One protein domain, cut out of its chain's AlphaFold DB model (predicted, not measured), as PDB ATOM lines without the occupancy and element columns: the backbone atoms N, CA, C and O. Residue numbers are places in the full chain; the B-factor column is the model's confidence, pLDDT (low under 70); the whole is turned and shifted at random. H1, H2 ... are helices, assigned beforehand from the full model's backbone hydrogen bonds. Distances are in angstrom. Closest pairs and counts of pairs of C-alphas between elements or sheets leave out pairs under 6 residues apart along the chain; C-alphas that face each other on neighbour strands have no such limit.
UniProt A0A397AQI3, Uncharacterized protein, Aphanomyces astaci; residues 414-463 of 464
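AT A GLANCE: This is residues 414 to 463 of the 464 residues of an uncharacterized protein of Aphanomyces astaci (UniProt A0A397AQI3). The printed part has little regular structure: a long, mostly unnamed chain with two short helices, H1 and then H2, set apart from each other. Its first residues, from Met 414, reach one end of the length, and a loop, residues 447 to 452, sticks out at the other. The 50 printed residues are all helix by class, with no named strand, though named elements hold only 15 of them. The whole is loose, radius of gyration of the C-alphas 12.3 A, a rod spanning 44 by 20 by 17 A.

HOW THE PARTS SIT: Go past residues 414 to 427 to H1, residues 428 to 434, where 1 of 3 O i to N i+4 pairs and 3 of 4 O i to N i+3 pairs are within hydrogen-bond range. In H2, residues 453 to 460, every O i to N i+4 pair is within range. H1 and H2 are apart.

IN THESE COORDINATES: Find C-alpha 428 at (17.081, -20.916, -12.964); H1 runs 10.3 A from there. H2 runs 10.6 A, ending at C-alpha 460, (27.648, -19.549, -15.106).

THE WHOLE: The C-alphas of Met 414 and Gly 450 are the two farthest apart, 43.5 A. The link from H1 to H2, 18 residues, is long. The printed part has no cut; pLDDT is under 70 at residue 419.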
ATOM      1  N   MET A 414       6.080  -4.316 -26.314       87.75
ATOM      2  CA  MET A 414       5.395  -5.477 -26.889       87.75
ATOM      3  C   MET A 414       6.223  -6.761 -26.790       87.75
ATOM      4  O   MET A 414       5.649  -7.850 -26.734       87.75
ATOM      5  N   ASN A 415       7.552  -6.653 -26.705       82.88
ATOM      6  CA  ASN A 415       8.467  -7.789 -26.627       82.88
ATOM      7  C   ASN A 415       9.382  -7.732 -25.384       82.88
ATOM      8  O   ASN A 415      10.607  -7.696 -25.528       82.88
ATOM      9  N   PRO A 416       8.850  -7.855 -24.149       72.81
ATOM     10  CA  PRO A 416       9.651  -7.744 -22.919       72.81
ATOM     11  C   PRO A 416      10.784  -8.778 -22.805       72.81
ATOM     12  O   PRO A 416      11.774  -8.578 -22.102       72.81
ATOM     13  N   LEU A 417      10.648  -9.912 -23.499       71.69
ATOM     14  CA  LEU A 417      11.671 -10.955 -23.550       71.69
ATOM     15  C   LEU A 417      12.893 -10.547 -24.388       71.69
ATOM     16  O   LEU A 417      13.979 -11.041 -24.111       71.69
ATOM     17  N   ARG A 418      12.758  -9.621 -25.352       70.00
ATOM     18  CA  ARG A 418      13.906  -9.044 -26.082       70.00
ATOM     19  C   ARG A 418      14.764  -8.143 -25.199       70.00
ATOM     20  O   ARG A 418      15.969  -8.073 -25.401       70.00
ATOM     21  N   ALA A 419      14.153  -7.516 -24.194       69.31
ATOM     22  CA  ALA A 419      14.851  -6.762 -23.159       69.31
ATOM     23  C   ALA A 419      15.422  -7.663 -22.045       69.31
ATOM     24  O   ALA A 419      16.047  -7.177 -21.103       69.31
ATOM     25  N   SER A 420      15.196  -8.981 -22.096       78.19
ATOM     26  CA  SER A 420      15.782  -9.923 -21.139       78.19
ATOM     27  C   SER A 420      17.159 -10.383 -21.616       78.19
ATOM     28  O   SER A 420      17.389 -10.591 -22.804       78.19
ATOM     29  N   GLY A 421      18.088 -10.532 -20.675       81.19
ATOM     30  CA  GLY A 421      19.449 -10.969 -20.952       81.19
ATOM     31  C   GLY A 421      19.549 -12.469 -21.213       81.19
ATOM     32  O   GLY A 421      18.553 -13.197 -21.175       81.19
ATOM     33  N   VAL A 422      20.766 -12.972 -21.417       86.56
ATOM     34  CA  VAL A 422      20.977 -14.416 -21.554       86.56
ATOM     35  C   VAL A 422      20.699 -15.097 -20.213       86.56
ATOM     36  O   VAL A 422      21.317 -14.777 -19.195       86.56
ATOM     37  N   GLN A 423      19.725 -16.007 -20.210       87.50
ATOM     38  CA  GLN A 423      19.236 -16.681 -19.008       87.50
ATOM     39  C   GLN A 423      20.197 -17.797 -18.580       87.50
ATOM     40  O   GLN A 423      20.640 -18.585 -19.415       87.50
ATOM     41  N   SER A 424      20.455 -17.919 -17.277       87.19
ATOM     42  CA  SER A 424      21.220 -19.044 -16.736       87.19
ATOM     43  C   SER A 424      20.394 -20.330 -16.797       87.19
ATOM     44  O   SER A 424      19.246 -20.369 -16.346       87.19
ATOM     45  N   ARG A 425      20.982 -21.400 -17.334       88.12
ATOM     46  CA  ARG A 425      20.409 -22.756 -17.330       88.12
ATOM     47  C   ARG A 425      20.767 -23.491 -16.045       88.12
ATOM     48  O   ARG A 425      19.949 -24.237 -15.514       88.12
ATOM     49  N   SER A 426      21.970 -23.237 -15.538       87.06
ATOM     50  CA  SER A 426      22.523 -23.861 -14.341       87.06
ATOM     51  C   SER A 426      21.870 -23.355 -13.050       87.06
ATOM     52  O   SER A 426      21.785 -24.100 -12.076       87.06
ATOM     53  N   ILE A 427      21.380 -22.106 -13.025       88.69
ATOM     54  CA  ILE A 427      20.750 -21.490 -11.847       88.69
ATOM     55  C   ILE A 427      19.442 -20.774 -12.242       88.69
ATOM     56  O   ILE A 427      19.385 -19.542 -12.266       88.69
ATOM     57  N   PRO A 428      18.340 -21.510 -12.500       87.00
ATOM     58  CA  PRO A 428      17.081 -20.916 -12.964       87.00
ATOM     59  C   PRO A 428      16.465 -19.906 -11.990       87.00
ATOM     60  O   PRO A 428      15.790 -18.968 -12.407       87.00
ATOM     61  N   ALA A 429      16.719 -20.062 -10.687       88.88
ATOM     62  CA  ALA A 429      16.257 -19.120  -9.672       88.88
ATOM     63  C   ALA A 429      16.882 -17.724  -9.833       88.88
ATOM     64  O   ALA A 429      16.253 -16.741  -9.471       88.88
ATOM     65  N   LEU A 430      18.087 -17.613 -10.403       86.12
ATOM     66  CA  LEU A 430      18.754 -16.325 -10.613       86.12
ATOM     67  C   LEU A 430      18.049 -15.487 -11.692       86.12
ATOM     68  O   LEU A 430      18.015 -14.258 -11.615       86.12
ATOM     69  N   ASN A 431      17.421 -16.154 -12.661       87.88
ATOM     70  CA  ASN A 431      16.702 -15.521 -13.764       87.88
ATOM     71  C   ASN A 431      15.480 -14.728 -13.297       87.88
ATOM     72  O   ASN A 431      15.135 -13.719 -13.908       87.88
ATOM     73  N   SER A 432      14.820 -15.138 -12.209       86.50
ATOM     74  CA  SER A 432      13.660 -14.401 -11.698       86.50
ATOM     75  C   SER A 432      14.052 -13.016 -11.173       86.50
ATOM     76  O   SER A 432      13.286 -12.072 -11.385       86.50
ATOM     77  N   TYR A 433      15.250 -12.903 -10.582       86.25
ATOM     78  CA  TYR A 433      15.808 -11.674 -10.015       86.25
ATOM     79  C   TYR A 433      16.534 -10.813 -11.050       86.25
ATOM     80  O   TYR A 433      16.275  -9.617 -11.127       86.25
ATOM     81  N   LEU A 434      17.431 -11.406 -11.844       85.94
ATOM     82  CA  LEU A 434      18.293 -10.654 -12.763       85.94
ATOM     83  C   LEU A 434      17.695 -10.490 -14.160       85.94
ATOM     84  O   LEU A 434      18.110  -9.609 -14.901       85.94
ATOM     85  N   LYS A 435      16.717 -11.329 -14.530       86.19
ATOM     86  CA  LYS A 435      16.212 -11.444 -15.908       86.19
ATOM     87  C   LYS A 435      17.324 -11.758 -16.917       86.19
ATOM     88  O   LYS A 435      17.213 -11.384 -18.083       86.19
ATOM     89  N   GLY A 436      18.342 -12.509 -16.488       87.38
ATOM     90  CA  GLY A 436      19.517 -12.873 -17.287       87.38
ATOM     91  C   GLY A 436      20.568 -11.761 -17.354       87.38
ATOM     92  O   GLY A 436      20.385 -10.692 -16.783       87.38
ATOM     93  N   PHE A 437      21.679 -12.009 -18.048       87.44
ATOM     94  CA  PHE A 437      22.724 -10.999 -18.267       87.44
ATOM     95  C   PHE A 437      22.515 -10.257 -19.581       87.44
ATOM     96  O   PHE A 437      22.537 -10.873 -20.650       87.44
ATOM     97  N   ARG A 438      22.263  -8.944 -19.507       87.19
ATOM     98  CA  ARG A 438      21.984  -8.115 -20.685       87.19
ATOM     99  C   ARG A 438      23.270  -7.560 -21.287       87.19
ATOM    100  O   ARG A 438      24.234  -7.266 -20.585       87.19
ATOM    101  N   SER A 439      23.263  -7.389 -22.606       80.62
ATOM    102  CA  SER A 439      24.359  -6.719 -23.306       80.62
ATOM    103  C   SER A 439      24.466  -5.262 -22.844       80.62
ATOM    104  O   SER A 439      23.454  -4.574 -22.740       80.62
ATOM    105  N   GLY A 440      25.683  -4.797 -22.560       83.31
ATOM    106  CA  GLY A 440      25.944  -3.435 -22.081       83.31
ATOM    107  C   GLY A 440      25.850  -3.236 -20.562       83.31
ATOM    108  O   GLY A 440      26.195  -2.158 -20.082       83.31
ATOM    109  N   GLU A 441      25.448  -4.250 -19.789       88.81
ATOM    110  CA  GLU A 441      25.476  -4.210 -18.321       88.81
ATOM    111  C   GLU A 441      26.824  -4.712 -17.761       88.81
ATOM    112  O   GLU A 441      27.466  -5.600 -18.324       88.81
ATOM    113  N   LEU A 442      27.244  -4.167 -16.612       89.00
ATOM    114  CA  LEU A 442      28.402  -4.646 -15.853       89.00
ATOM    115  C   LEU A 442      27.935  -5.345 -14.569       89.00
ATOM    116  O   LEU A 442      27.549  -4.686 -13.603       89.00
ATOM    117  N   THR A 443      28.032  -6.675 -14.533       87.06
ATOM    118  CA  THR A 443      27.717  -7.466 -13.334       87.06
ATOM    119  C   THR A 443      28.952  -7.647 -12.455       87.06
ATOM    120  O   THR A 443      29.950  -8.233 -12.874       87.06
ATOM    121  N   VAL A 444      28.873  -7.201 -11.199       90.81
ATOM    122  CA  VAL A 444      29.957  -7.337 -10.214       90.81
ATOM    123  C   VAL A 444      29.634  -8.453  -9.218       90.81
ATOM    124  O   VAL A 444      28.645  -8.378  -8.494       90.81
ATOM    125  N   VAL A 445      30.500  -9.469  -9.135       89.88
ATOM    126  CA  VAL A 445      30.390 -10.567  -8.158       89.88
ATOM    127  C   VAL A 445      31.430 -10.381  -7.051       89.88
ATOM    128  O   VAL A 445      32.633 -10.382  -7.308       89.88
ATOM    129  N   THR A 446      30.975 -10.243  -5.804       92.88
ATOM    130  CA  THR A 446      31.831  -9.966  -4.636       92.88
ATOM    131  C   THR A 446      31.484 -10.856  -3.437       92.88
ATOM    132  O   THR A 446      30.423 -11.469  -3.390       92.88
ATOM    133  N   GLY A 447      32.412 -10.975  -2.484       92.94
ATOM    134  CA  GLY A 447      32.304 -11.847  -1.310       92.94
ATOM    135  C   GLY A 447      33.670 -12.254  -0.728       92.94
ATOM    136  O   GLY A 447      34.700 -12.034  -1.376       92.94
ATOM    137  N   PRO A 448      33.713 -12.870   0.467       93.62
ATOM    138  CA  PRO A 448      34.951 -13.253   1.161       93.62
ATOM    139  C   PRO A 448      35.868 -14.198   0.365       93.62
ATOM    140  O   PRO A 448      35.439 -14.902  -0.555       93.62
ATOM    141  N   THR A 449      37.158 -14.242   0.699       90.38
ATOM    142  CA  THR A 449      38.101 -15.198   0.089       90.38
ATOM    143  C   THR A 449      37.665 -16.635   0.385       90.38
ATOM    144  O   THR A 449      37.273 -16.948   1.503       90.38
ATOM    145  N   GLY A 450      37.694 -17.503  -0.629       91.31
ATOM    146  CA  GLY A 450      37.294 -18.909  -0.490       91.31
ATOM    147  C   GLY A 450      35.784 -19.186  -0.533       91.31
ATOM    148  O   GLY A 450      35.400 -20.346  -0.503       91.31
ATOM    149  N   CYS A 451      34.913 -18.179  -0.682       93.62
ATOM    150  CA  CYS A 451      33.454 -18.385  -0.676       93.62
ATOM    151  C   CYS A 451      32.852 -18.898  -2.007       93.62
ATOM    152  O   CYS A 451      31.640 -18.849  -2.186       93.62
ATOM    153  N   GLY A 452      33.678 -19.327  -2.968       91.19
ATOM    154  CA  GLY A 452      33.199 -19.925  -4.225       91.19
ATOM    155  C   GLY A 452      32.831 -18.957  -5.360       91.19
ATOM    156  O   GLY A 452      32.204 -19.382  -6.323       91.19
ATOM    157  N   LYS A 453      33.238 -17.676  -5.314       93.94
ATOM    158  CA  LYS A 453      32.957 -16.693  -6.394       93.94
ATOM    159  C   LYS A 453      33.415 -17.167  -7.774       93.94
ATOM    160  O   LYS A 453      32.653 -17.107  -8.731       93.94
ATOM    161  N   THR A 454      34.658 -17.643  -7.862       91.44
ATOM    162  CA  THR A 454      35.230 -18.147  -9.115       91.44
ATOM    163  C   THR A 454      34.467 -19.371  -9.596       91.44
ATOM    164  O   THR A 454      34.136 -19.446 -10.767       91.44
ATOM    165  N   THR A 455      34.100 -20.279  -8.688       92.19
ATOM    166  CA  THR A 455      33.296 -21.465  -9.006       92.19
ATOM    167  C   THR A 455      31.928 -21.092  -9.577       92.19
ATOM    168  O   THR A 455      31.520 -21.653 -10.588       92.19
ATOM    169  N   LEU A 456      31.246 -20.111  -8.974       88.88
ATOM    170  CA  LEU A 456      29.967 -19.596  -9.461       88.88
ATOM    171  C   LEU A 456      30.103 -18.990 -10.864       88.88
ATOM    172  O   LEU A 456      29.327 -19.330 -11.749       88.88
ATOM    173  N   LEU A 457      31.100 -18.124 -11.073       89.44
ATOM    174  CA  LEU A 457      31.361 -17.508 -12.375       89.44
ATOM    175  C   LEU A 457      31.729 -18.547 -13.439       89.44
ATOM    176  O   LEU A 457      31.240 -18.452 -14.558       89.44
ATOM    177  N   SER A 458      32.534 -19.554 -13.097       90.81
ATOM    178  CA  SER A 458      32.884 -20.645 -14.009       90.81
ATOM    179  C   SER A 458      31.664 -21.475 -14.403       90.81
ATOM    180  O   SER A 458      31.487 -21.752 -15.583       90.81
ATOM    181  N   GLN A 459      30.794 -21.829 -13.453       88.12
ATOM    182  CA  GLN A 459      29.564 -22.560 -13.767       88.12
ATOM    183  C   GLN A 459      28.643 -21.738 -14.670       88.12
ATOM    184  O   GLN A 459      28.124 -22.240 -15.660       88.12
ATOM    185  N   LEU A 460      28.465 -20.466 -14.333       87.94
ATOM    186  CA  LEU A 460      27.648 -19.549 -15.106       87.94
ATOM    187  C   LEU A 460      28.223 -19.304 -16.514       87.94
ATOM    188  O   LEU A 460      27.461 -19.207 -17.467       87.94
ATOM    189  N   SER A 461      29.551 -19.303 -16.674       88.44
ATOM    190  CA  SER A 461      30.210 -19.171 -17.984       88.44
ATOM    191  C   SER A 461      29.975 -20.343 -18.936       88.44
ATOM    192  O   SER A 461      30.265 -20.211 -20.112       88.44
ATOM    193  N   LEU A 462      29.465 -21.481 -18.452       87.75
ATOM    194  CA  LEU A 462      29.055 -22.596 -19.313       87.75
ATOM    195  C   LEU A 462      27.652 -22.390 -19.910       87.75
ATOM    196  O   LEU A 462      27.273 -23.109 -20.834       87.75
ATOM    197  N   ASP A 463      26.872 -21.447 -19.370       80.94
ATOM    198  CA  ASP A 463      25.533 -21.114 -19.864       80.94
ATOM    199  C   ASP A 463      25.558 -20.056 -20.992       80.94
ATOM    200  O   ASP A 463      24.545 -19.898 -21.683       80.94
TER     201      ASP A 463